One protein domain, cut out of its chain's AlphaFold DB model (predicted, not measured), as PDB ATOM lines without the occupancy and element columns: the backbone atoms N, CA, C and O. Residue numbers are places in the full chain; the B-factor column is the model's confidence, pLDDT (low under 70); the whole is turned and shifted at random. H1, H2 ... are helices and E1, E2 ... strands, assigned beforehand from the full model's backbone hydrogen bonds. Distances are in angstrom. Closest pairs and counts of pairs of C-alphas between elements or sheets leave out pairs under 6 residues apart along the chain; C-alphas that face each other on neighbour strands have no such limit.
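AT A GLANCE: This is residues 19 to 88 of the 104 residues of an uncharacterized protein of Pelagibacterales bacterium (UniProt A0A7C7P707). A strongly twisted antiparallel sheet of five strands, in the order E2, E1, E3, E4, E5, has one helix, H1, packed slantwise over one face, two layers with the other face bare. The printed part has 70 residues, along the chain E1, E2, H1, E3, E4, E5. It is mixed, compact, with radius of gyration of the C-alphas 11.4 A, and elongated, 34 by 20 by 20 A.

HOW THE PARTS SIT: E1, residues 19 to 24, and E2, residues 31 to 36, form a hairpin, N 21 and O 34 being 2.8 A apart. E1 is also antiparallel to E3, residues 59 to 64, N 22 to O 60 being 2.8 A. E3, E4, residues 70 to 76, and E5, residues 84 to 87, form a meander of two successive hairpins; N 61 to O 74 is 2.8 A, N 75 to O 84 2.9 A. H1, residues 41 to 52, is on the sheet at height 7.6 A, its O i to N i+4 pairs all within hydrogen-bond range. E2, H1, E3 make a split strand-helix-strand unit, E1 between the strands, with right-handed crossover.

IN THESE COORDINATES: C-alpha 19 begins E1 at (231.340, 186.925, 291.301); C-alpha 87 ends E5 at (221.784, 177.433, 286.502). E4 spans 17.3 A, H1 16.2 A.

THE WHOLE: The printed part has no cut and no long link. Residues 54, 55 and 88 have pLDDT under 70.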
ATOM      1  N   PHE A  19     231.415 187.492 292.638       94.50
ATOM      2  CA  PHE A  19     231.340 186.925 291.301       94.50
ATOM      3  C   PHE A  19     232.662 186.280 290.892       94.50
ATOM      4  O   PHE A  19     233.740 186.832 291.130       94.50
ATOM      5  N   LYS A  20     232.564 185.127 290.227       95.31
ATOM      6  CA  LYS A  20     233.659 184.472 289.503       95.31
ATOM      7  C   LYS A  20     233.376 184.548 288.008       95.31
ATOM      8  O   LYS A  20     232.342 184.065 287.567       95.31
ATOM      9  N   VAL A  21     234.287 185.129 287.235       93.69
ATOM     10  CA  VAL A  21     234.217 185.217 285.769       93.69
ATOM     11  C   VAL A  21     235.264 184.280 285.181       93.69
ATOM     12  O   VAL A  21     236.467 184.524 285.289       93.69
ATOM     13  N   PHE A  22     234.805 183.200 284.564       93.69
ATOM     14  CA  PHE A  22     235.630 182.270 283.808       93.69
ATOM     15  C   PHE A  22     235.697 182.724 282.359       93.69
ATOM     16  O   PHE A  22     234.666 182.981 281.738       93.69
ATOM     17  N   TYR A  23     236.909 182.808 281.824       91.88
ATOM     18  CA  TYR A  23     237.147 183.268 280.463       91.88
ATOM     19  C   TYR A  23     238.336 182.543 279.844       91.88
ATOM     20  O   TYR A  23     239.223 182.049 280.548       91.88
ATOM     21  N   ARG A  24     238.368 182.494 278.514       89.81
ATOM     22  CA  ARG A  24     239.566 182.104 277.771       89.81
ATOM     23  C   ARG A  24     240.373 183.359 277.473       89.81
ATOM     24  O   ARG A  24     239.823 184.327 276.952       89.81
ATOM     25  N   GLU A  25     241.649 183.360 277.832       86.62
ATOM     26  CA  GLU A  25     242.540 184.473 277.502       86.62
ATOM     27  C   GLU A  25     242.903 184.393 276.003       86.62
ATOM     28  O   GLU A  25     243.176 183.293 275.518       86.62
ATOM     29  N   PRO A  26     242.803 185.493 275.234       81.75
ATOM     30  CA  PRO A  26     242.899 185.421 273.777       81.75
ATOM     31  C   PRO A  26     244.322 185.466 273.201       81.75
ATOM     32  O   PRO A  26     244.493 185.000 272.079       81.75
ATOM     33  N   LEU A  27     245.323 186.012 273.901       81.75
ATOM     34  CA  LEU A  27     246.675 186.189 273.344       81.75
ATOM     35  C   LEU A  27     247.559 184.956 273.550       81.75
ATOM     36  O   LEU A  27     248.160 184.434 272.618       81.75
ATOM     37  N   LEU A  28     247.643 184.498 274.791       83.06
ATOM     38  CA  LEU A  28     248.426 183.355 275.252       83.06
ATOM     39  C   LEU A  28     247.562 182.100 275.423       83.06
ATOM     40  O   LEU A  28     248.088 181.004 275.621       83.06
ATOM     41  N   GLY A  29     246.239 182.237 275.344       80.62
ATOM     42  CA  GLY A  29     245.327 181.119 275.497       80.62
ATOM     43  C   GLY A  29     245.110 180.711 276.956       80.62
ATOM     44  O   GLY A  29     245.557 181.336 277.923       80.62
ATOM     45  N   GLY A  30     244.418 179.584 277.113       87.12
ATOM     46  CA  GLY A  30     244.156 178.969 278.410       87.12
ATOM     47  C   GLY A  30     242.946 179.544 279.148       87.12
ATOM     48  O   GLY A  30     242.466 180.647 278.882       87.12
ATOM     49  N   ASN A  31     242.444 178.746 280.090       91.25
ATOM     50  CA  ASN A  31     241.301 179.099 280.923       91.25
ATOM     51  C   ASN A  31     241.775 179.909 282.128       91.25
ATOM     52  O   ASN A  31     242.698 179.508 282.840       91.25
ATOM     53  N   ARG A  32     241.132 181.049 282.360       92.38
ATOM     54  CA  ARG A  32     241.444 181.982 283.437       92.38
ATOM     55  C   ARG A  32     240.201 182.268 284.269       92.38
ATOM     56  O   ARG A  32     239.068 182.060 283.837       92.38
ATOM     57  N   LEU A  33     240.453 182.764 285.474       93.44
ATOM     58  CA  LEU A  33     239.442 183.180 286.431       93.44
ATOM     59  C   LEU A  33     239.715 184.626 286.847       93.44
ATOM     60  O   LEU A  33     240.845 184.986 287.174       93.44
ATOM     61  N   TYR A  34     238.664 185.433 286.859       93.38
ATOM     62  CA  TYR A  34     238.629 186.753 287.469       93.38
ATOM     63  C   TYR A  34     237.587 186.768 288.593       93.38
ATOM     64  O   TYR A  34     236.575 186.073 288.521       93.38
ATOM     65  N   GLN A  35     237.851 187.527 289.651       94.94
ATOM     66  CA  GLN A  35     237.024 187.579 290.853       94.94
ATOM     67  C   GLN A  35     236.688 189.028 291.192       94.94
ATOM     68  O   GLN A  35     237.575 189.878 291.184       94.94
ATOM     69  N   ALA A  36     235.420 189.298 291.508       93.12
ATOM     70  CA  ALA A  36     234.952 190.638 291.852       93.12
ATOM     71  C   ALA A  36     233.914 190.601 292.979       93.12
ATOM     72  O   ALA A  36     232.915 189.884 292.892       93.12
ATOM     73  N   LYS A  37     234.131 191.404 294.027       91.88
ATOM     74  CA  LYS A  37     233.137 191.656 295.078       91.88
ATOM     75  C   LYS A  37     232.352 192.915 294.720       91.88
ATOM     76  O   LYS A  37     232.789 194.025 294.999       91.88
ATOM     77  N   VAL A  38     231.217 192.721 294.059       90.56
ATOM     78  CA  VAL A  38     230.332 193.789 293.576       90.56
ATOM     79  C   VAL A  38     228.871 193.384 293.747       90.56
ATOM     80  O   VAL A  38     228.553 192.208 293.958       90.56
ATOM     81  N   ALA A  39     227.971 194.363 293.680       86.81
ATOM     82  CA  ALA A  39     226.555 194.146 293.937       86.81
ATOM     83  C   ALA A  39     225.882 193.338 292.820       86.81
ATOM     84  O   ALA A  39     225.167 192.378 293.113       86.81
ATOM     85  N   THR A  40     226.142 193.670 291.551       88.69
ATOM     86  CA  THR A  40     225.394 193.111 290.415       88.69
ATOM     87  C   THR A  40     226.270 192.354 289.412       88.69
ATOM     88  O   THR A  40     227.487 192.530 289.349       88.69
ATOM     89  N   LEU A  41     225.631 191.507 288.594       89.06
ATOM     90  CA  LEU A  41     226.292 190.787 287.500       89.06
ATOM     91  C   LEU A  41     226.920 191.755 286.490       89.06
ATOM     92  O   LEU A  41     228.035 191.526 286.026       89.06
ATOM     93  N   MET A  42     226.212 192.837 286.160       90.19
ATOM     94  CA  MET A  42     226.690 193.810 285.179       90.19
ATOM     95  C   MET A  42     227.893 194.592 285.704       90.19
ATOM     96  O   MET A  42     228.829 194.814 284.937       90.19
ATOM     97  N   ASP A  43     227.938 194.903 287.003       91.31
ATOM     98  CA  ASP A  43     229.126 195.506 287.623       91.31
ATOM     99  C   ASP A  43     230.335 194.568 287.547       91.31
ATOM    100  O   ASP A  43     231.451 195.018 287.301       91.31
ATOM    101  N   ALA A  44     230.126 193.256 287.707       91.44
ATOM    102  CA  ALA A  44     231.205 192.270 287.624       91.44
ATOM    103  C   ALA A  44     231.755 192.145 286.196       91.44
ATOM    104  O   ALA A  44     232.965 192.032 285.994       91.44
ATOM    105  N   VAL A  45     230.874 192.192 285.192       90.62
ATOM    106  CA  VAL A  45     231.270 192.207 283.776       90.62
ATOM    107  C   VAL A  45     231.983 193.517 283.432       90.62
ATOM    108  O   VAL A  45     233.013 193.498 282.759       90.62
ATOM    109  N   ALA A  46     231.495 194.653 283.931       90.44
ATOM    110  CA  ALA A  46     232.141 195.948 283.740       90.44
ATOM    111  C   ALA A  46     233.536 195.990 284.384       90.44
ATOM    112  O   ALA A  46     234.498 196.409 283.736       90.44
ATOM    113  N   SER A  47     233.680 195.496 285.617       91.94
ATOM    114  CA  SER A  47     234.965 195.460 286.321       91.94
ATOM    115  C   SER A  47     235.967 194.526 285.638       91.94
ATOM    116  O   SER A  47     237.149 194.868 285.528       91.94
ATOM    117  N   PHE A  48     235.491 193.385 285.124       91.69
ATOM    118  CA  PHE A  48     236.267 192.480 284.281       91.69
ATOM    119  C   PHE A  48     236.744 193.184 283.008       91.69
ATOM    120  O   PHE A  48     237.940 193.168 282.719       91.69
ATOM    121  N   ASN A  49     235.842 193.840 282.275       88.69
ATOM    122  CA  ASN A  49     236.173 194.542 281.036       88.69
ATOM    123  C   ASN A  49     237.206 195.650 281.269       88.69
ATOM    124  O   ASN A  49     238.142 195.777 280.483       88.69
ATOM    125  N   LEU A  50     237.077 196.394 282.370       90.25
ATOM    126  CA  LEU A  50     238.036 197.423 282.765       90.25
ATOM    127  C   LEU A  50     239.427 196.834 283.055       90.25
ATOM    128  O   LEU A  50     240.427 197.383 282.609       90.25
ATOM    129  N   HIS A  51     239.504 195.706 283.769       88.50
ATOM    130  CA  HIS A  51     240.783 195.098 284.162       88.50
ATOM    131  C   HIS A  51     241.451 194.268 283.067       88.50
ATOM    132  O   HIS A  51     242.670 194.103 283.075       88.50
ATOM    133  N   LYS A  52     240.662 193.655 282.185       86.75
ATOM    134  CA  LYS A  52     241.142 192.690 281.189       86.75
ATOM    135  C   LYS A  52     241.116 193.231 279.762       86.75
ATOM    136  O   LYS A  52     241.517 192.520 278.858       86.75
ATOM    137  N   GLY A  53     240.683 194.472 279.549       80.31
ATOM    138  CA  GLY A  53     240.635 195.092 278.220       80.31
ATOM    139  C   GLY A  53     239.400 194.719 277.395       80.31
ATOM    140  O   GLY A  53     239.283 195.139 276.248       80.31
ATOM    141  N   GLY A  54     238.454 193.979 277.986       67.94
ATOM    142  CA  GLY A  54     237.166 193.635 277.386       67.94
ATOM    143  C   GLY A  54     237.297 192.737 276.161       67.94
ATOM    144  O   GLY A  54     237.122 193.192 275.032       67.94
ATOM    145  N   PHE A  55     237.586 191.462 276.408       68.19
ATOM    146  CA  PHE A  55     237.735 190.444 275.376       68.19
ATOM    147  C   PHE A  55     236.383 189.975 274.819       68.19
ATOM    148  O   PHE A  55     235.450 189.724 275.581       68.19
ATOM    149  N   ASP A  56     236.318 189.753 273.503       77.25
ATOM    150  CA  ASP A  56     235.220 189.033 272.839       77.25
ATOM    151  C   ASP A  56     235.407 187.516 272.952       77.25
ATOM    152  O   ASP A  56     235.411 186.774 271.971       77.25
ATOM    153  N   THR A  57     235.615 187.041 274.179       82.00
ATOM    154  CA  THR A  57     235.629 185.611 274.469       82.00
ATOM    155  C   THR A  57     234.369 185.223 275.228       82.00
ATOM    156  O   THR A  57     233.877 186.010 276.041       82.00
ATOM    157  N   PRO A  58     233.830 184.014 274.990       89.00
ATOM    158  CA  PRO A  58     232.728 183.515 275.789       89.00
ATOM    159  C   PRO A  58     233.096 183.509 277.276       89.00
ATOM    160  O   PRO A  58     234.170 183.032 277.660       89.00
ATOM    161  N   LEU A  59     232.190 184.027 278.103       91.50
ATOM    162  CA  LEU A  59     232.340 184.119 279.551       91.50
ATOM    163  C   LEU A  59     231.323 183.205 280.232       91.50
ATOM    164  O   LEU A  59     230.161 183.130 279.829       91.50
ATOM    165  N   SER A  60     231.740 182.564 281.319       93.38
ATOM    166  CA  SER A  60     230.817 181.967 282.285       93.38
ATOM    167  C   SER A  60     230.973 182.695 283.610       93.38
ATOM    168  O   SER A  60     232.086 182.827 284.114       93.38
ATOM    169  N   VAL A  61     229.880 183.208 284.160       93.25
ATOM    170  CA  VAL A  61     229.889 184.011 285.382       93.25
ATOM    171  C   VAL A  61     229.086 183.304 286.454       93.25
ATOM    172  O   VAL A  61     227.926 182.967 286.240       93.25
ATOM    173  N   GLU A  62     229.686 183.102 287.616       94.56
ATOM    174  CA  GLU A  62     229.042 182.497 288.774       94.56
ATOM    175  C   GLU A  62     228.842 183.530 289.877       94.56
ATOM    176  O   GLU A  62     229.777 184.267 290.200       94.56
ATOM    177  N   ARG A  63     227.650 183.550 290.486       92.12
ATOM    178  CA  ARG A  63     227.437 184.195 291.786       92.12
ATOM    179  C   ARG A  63     227.700 183.183 292.882       92.12
ATOM    180  O   ARG A  63     227.130 182.092 292.858       92.12
ATOM    181  N   ILE A  64     228.506 183.582 293.849       90.12
ATOM    182  CA  ILE A  64     228.812 182.802 295.038       90.12
ATOM    183  C   ILE A  64     228.360 183.592 296.252       90.12
ATOM    184  O   ILE A  64     228.666 184.780 296.338       90.12
ATOM    185  N   ASP A  65     227.626 182.948 297.153       85.81
ATOM    186  CA  ASP A  65     227.176 183.567 298.398       85.81
ATOM    187  C   ASP A  65     228.293 183.643 299.458       85.81
ATOM    188  O   ASP A  65     229.442 183.265 299.226       85.81
ATOM    189  N   MET A  66     227.974 184.156 300.649       83.81
ATOM    190  CA  MET A  66     228.943 184.254 301.749       83.81
ATOM    191  C   MET A  66     229.413 182.895 302.286       83.81
ATOM    192  O   MET A  66     230.465 182.836 302.918       83.81
ATOM    193  N   SER A  67     228.657 181.819 302.056       81.56
ATOM    194  CA  SER A  67     229.044 180.462 302.456       81.56
ATOM    195  C   SER A  67     230.006 179.802 301.464       81.56
ATOM    196  O   SER A  67     230.576 178.758 301.765       81.56
ATOM    197  N   GLY A  68     230.242 180.435 300.311       81.19
ATOM    198  CA  GLY A  68     231.083 179.887 299.252       81.19
ATOM    199  C   GLY A  68     230.316 179.032 298.242       81.19
ATOM    200  O   GLY A  68     230.931 178.523 297.302       81.19
ATOM    201  N   GLU A  69     228.992 178.930 298.375       85.38
ATOM    202  CA  GLU A  69     228.145 178.131 297.494       85.38
ATOM    203  C   GLU A  69     227.699 178.914 296.256       85.38
ATOM    204  O   GLU A  69     227.395 180.111 296.299       85.38
ATOM    205  N   MET A  70     227.668 178.226 295.112       86.75
ATOM    206  CA  MET A  70     227.248 178.820 293.844       86.75
ATOM    207  C   MET A  70     225.725 178.954 293.811       86.75
ATOM    208  O   MET A  70     225.005 177.963 293.695       86.75
ATOM    209  N   THR A  71     225.233 180.191 293.805       87.25
ATOM    210  CA  THR A  71     223.796 180.479 293.739       87.25
ATOM    211  C   THR A  71     223.304 180.720 292.327       87.25
ATOM    212  O   THR A  71     222.131 180.537 292.067       87.25
ATOM    213  N   HIS A  72     224.145 181.158 291.394       88.75
ATOM    214  CA  HIS A  72     223.717 181.439 290.022       88.75
ATOM    215  C   HIS A  72     224.868 181.223 289.055       88.75
ATOM    216  O   HIS A  72     226.024 181.454 289.405       88.75
ATOM    217  N   ARG A  73     224.547 180.827 287.823       92.94
ATOM    218  CA  ARG A  73     225.496 180.796 286.713       92.94
ATOM    219  C   ARG A  73     224.871 181.399 285.464       92.94
ATOM    220  O   ARG A  73     223.792 180.972 285.051       92.94
ATOM    221  N   TRP A  74     225.587 182.322 284.833       93.62
ATOM    222  CA  TRP A  74     225.250 182.908 283.540       93.62
ATOM    223  C   TRP A  74     226.327 182.608 282.508       93.62
ATOM    224  O   TRP A  74     227.505 182.540 282.845       93.62
ATOM    225  N   ASN A  75     225.927 182.487 281.247       93.62
ATOM    226  CA  ASN A  75     226.849 182.458 280.117       93.62
ATOM    227  C   ASN A  75     226.647 183.697 279.241       93.62
ATOM    228  O   ASN A  75     225.515 184.142 279.035       93.62
ATOM    229  N   LEU A  76     227.753 184.232 278.735       91.75
ATOM    230  CA  LEU A  76     227.818 185.352 277.804       91.75
ATOM    231  C   LEU A  76     228.674 184.914 276.611       91.75
ATOM    232  O   LEU A  76     229.708 184.284 276.810       91.75
ATOM    233  N   ASP A  77     228.282 185.258 275.386       87.75
ATOM    234  CA  ASP A  77     229.062 184.894 274.188       87.75
ATOM    235  C   ASP A  77     230.221 185.860 273.902       87.75
ATOM    236  O   ASP A  77     231.063 185.586 273.055       87.75
ATOM    237  N   GLY A  78     230.281 186.980 274.622       80.50
ATOM    238  CA  GLY A  78     231.299 188.010 274.456       80.50
ATOM    239  C   GLY A  78     231.000 189.238 275.310       80.50
ATOM    240  O   GLY A  78     230.049 189.247 276.100       80.50
ATOM    241  N   ARG A  79     231.797 190.293 275.124       74.94
ATOM    242  CA  ARG A  79     231.830 191.500 275.966       74.94
ATOM    243  C   ARG A  79     230.477 192.190 276.148       74.94
ATOM    244  O   ARG A  79     230.185 192.686 277.235       74.94
ATOM    245  N   TYR A  80     229.683 192.240 275.083       79.25
ATOM    246  CA  TYR A  80     228.388 192.930 275.036       79.25
ATOM    247  C   TYR A  80     227.203 191.966 274.949       79.25
ATOM    248  O   TYR A  80     226.074 192.383 274.692       79.25
ATOM    249  N   SER A  81     227.447 190.667 275.132       83.62
ATOM    250  CA  SER A  81     226.381 189.676 275.075       83.62
ATOM    251  C   SER A  81     225.431 189.852 276.251       83.62
ATOM    252  O   SER A  81     225.851 190.046 277.393       83.62
ATOM    253  N   VAL A  82     224.140 189.677 275.983       88.12
ATOM    254  CA  VAL A  82     223.130 189.588 277.038       88.12
ATOM    255  C   VAL A  82     223.407 188.327 277.872       88.12
ATOM    256  O   VAL A  82     223.523 187.242 277.288       88.12
ATOM    257  N   PRO A  83     223.529 188.430 279.209       90.81
ATOM    258  CA  PRO A  83     223.739 187.266 280.058       90.81
ATOM    259  C   PRO A  83     222.548 186.313 280.024       90.81
ATOM    260  O   PRO A  83     221.407 186.714 280.253       90.81
ATOM    261  N   ARG A  84     222.817 185.024 279.805       92.00
ATOM    262  CA  ARG A  84     221.800 183.967 279.849       92.00
ATOM    263  C   ARG A  84     221.962 183.148 281.112       92.00
ATOM    264  O   ARG A  84     223.018 182.554 281.318       92.00
ATOM    265  N   LEU A  85     220.928 183.104 281.946       90.25
ATOM    266  CA  LEU A  85     220.917 182.276 283.149       90.25
ATOM    267  C   LEU A  85     220.882 180.793 282.748       90.25
ATOM    268  O   LEU A  85     219.976 180.357 282.044       90.25
ATOM    269  N   VAL A  86     221.877 180.023 283.190       89.69
ATOM    270  CA  VAL A  86     222.042 178.597 282.845       89.69
ATOM    271  C   VAL A  86     221.981 177.667 284.062       89.69
ATOM    272  O   VAL A  86     221.924 176.443 283.906       89.69
ATOM    273  N   GLY A  87     221.972 178.214 285.281       83.06
ATOM    274  CA  GLY A  87     221.784 177.433 286.502       83.06
ATOM    275  C   GLY A  87     221.796 178.257 287.788       83.06
ATOM    276  O   GLY A  87     222.044 179.461 287.764       83.06
ATOM    277  N   GLY A  88     221.548 177.573 288.908       69.75
ATOM    278  CA  GLY A  88     221.651 178.106 290.270       69.75
ATOM    279  C   GLY A  88     220.344 178.601 290.903       69.75
ATOM    280  O   GLY A  88     220.254 178.680 292.121       69.75
TER     281      GLY A  88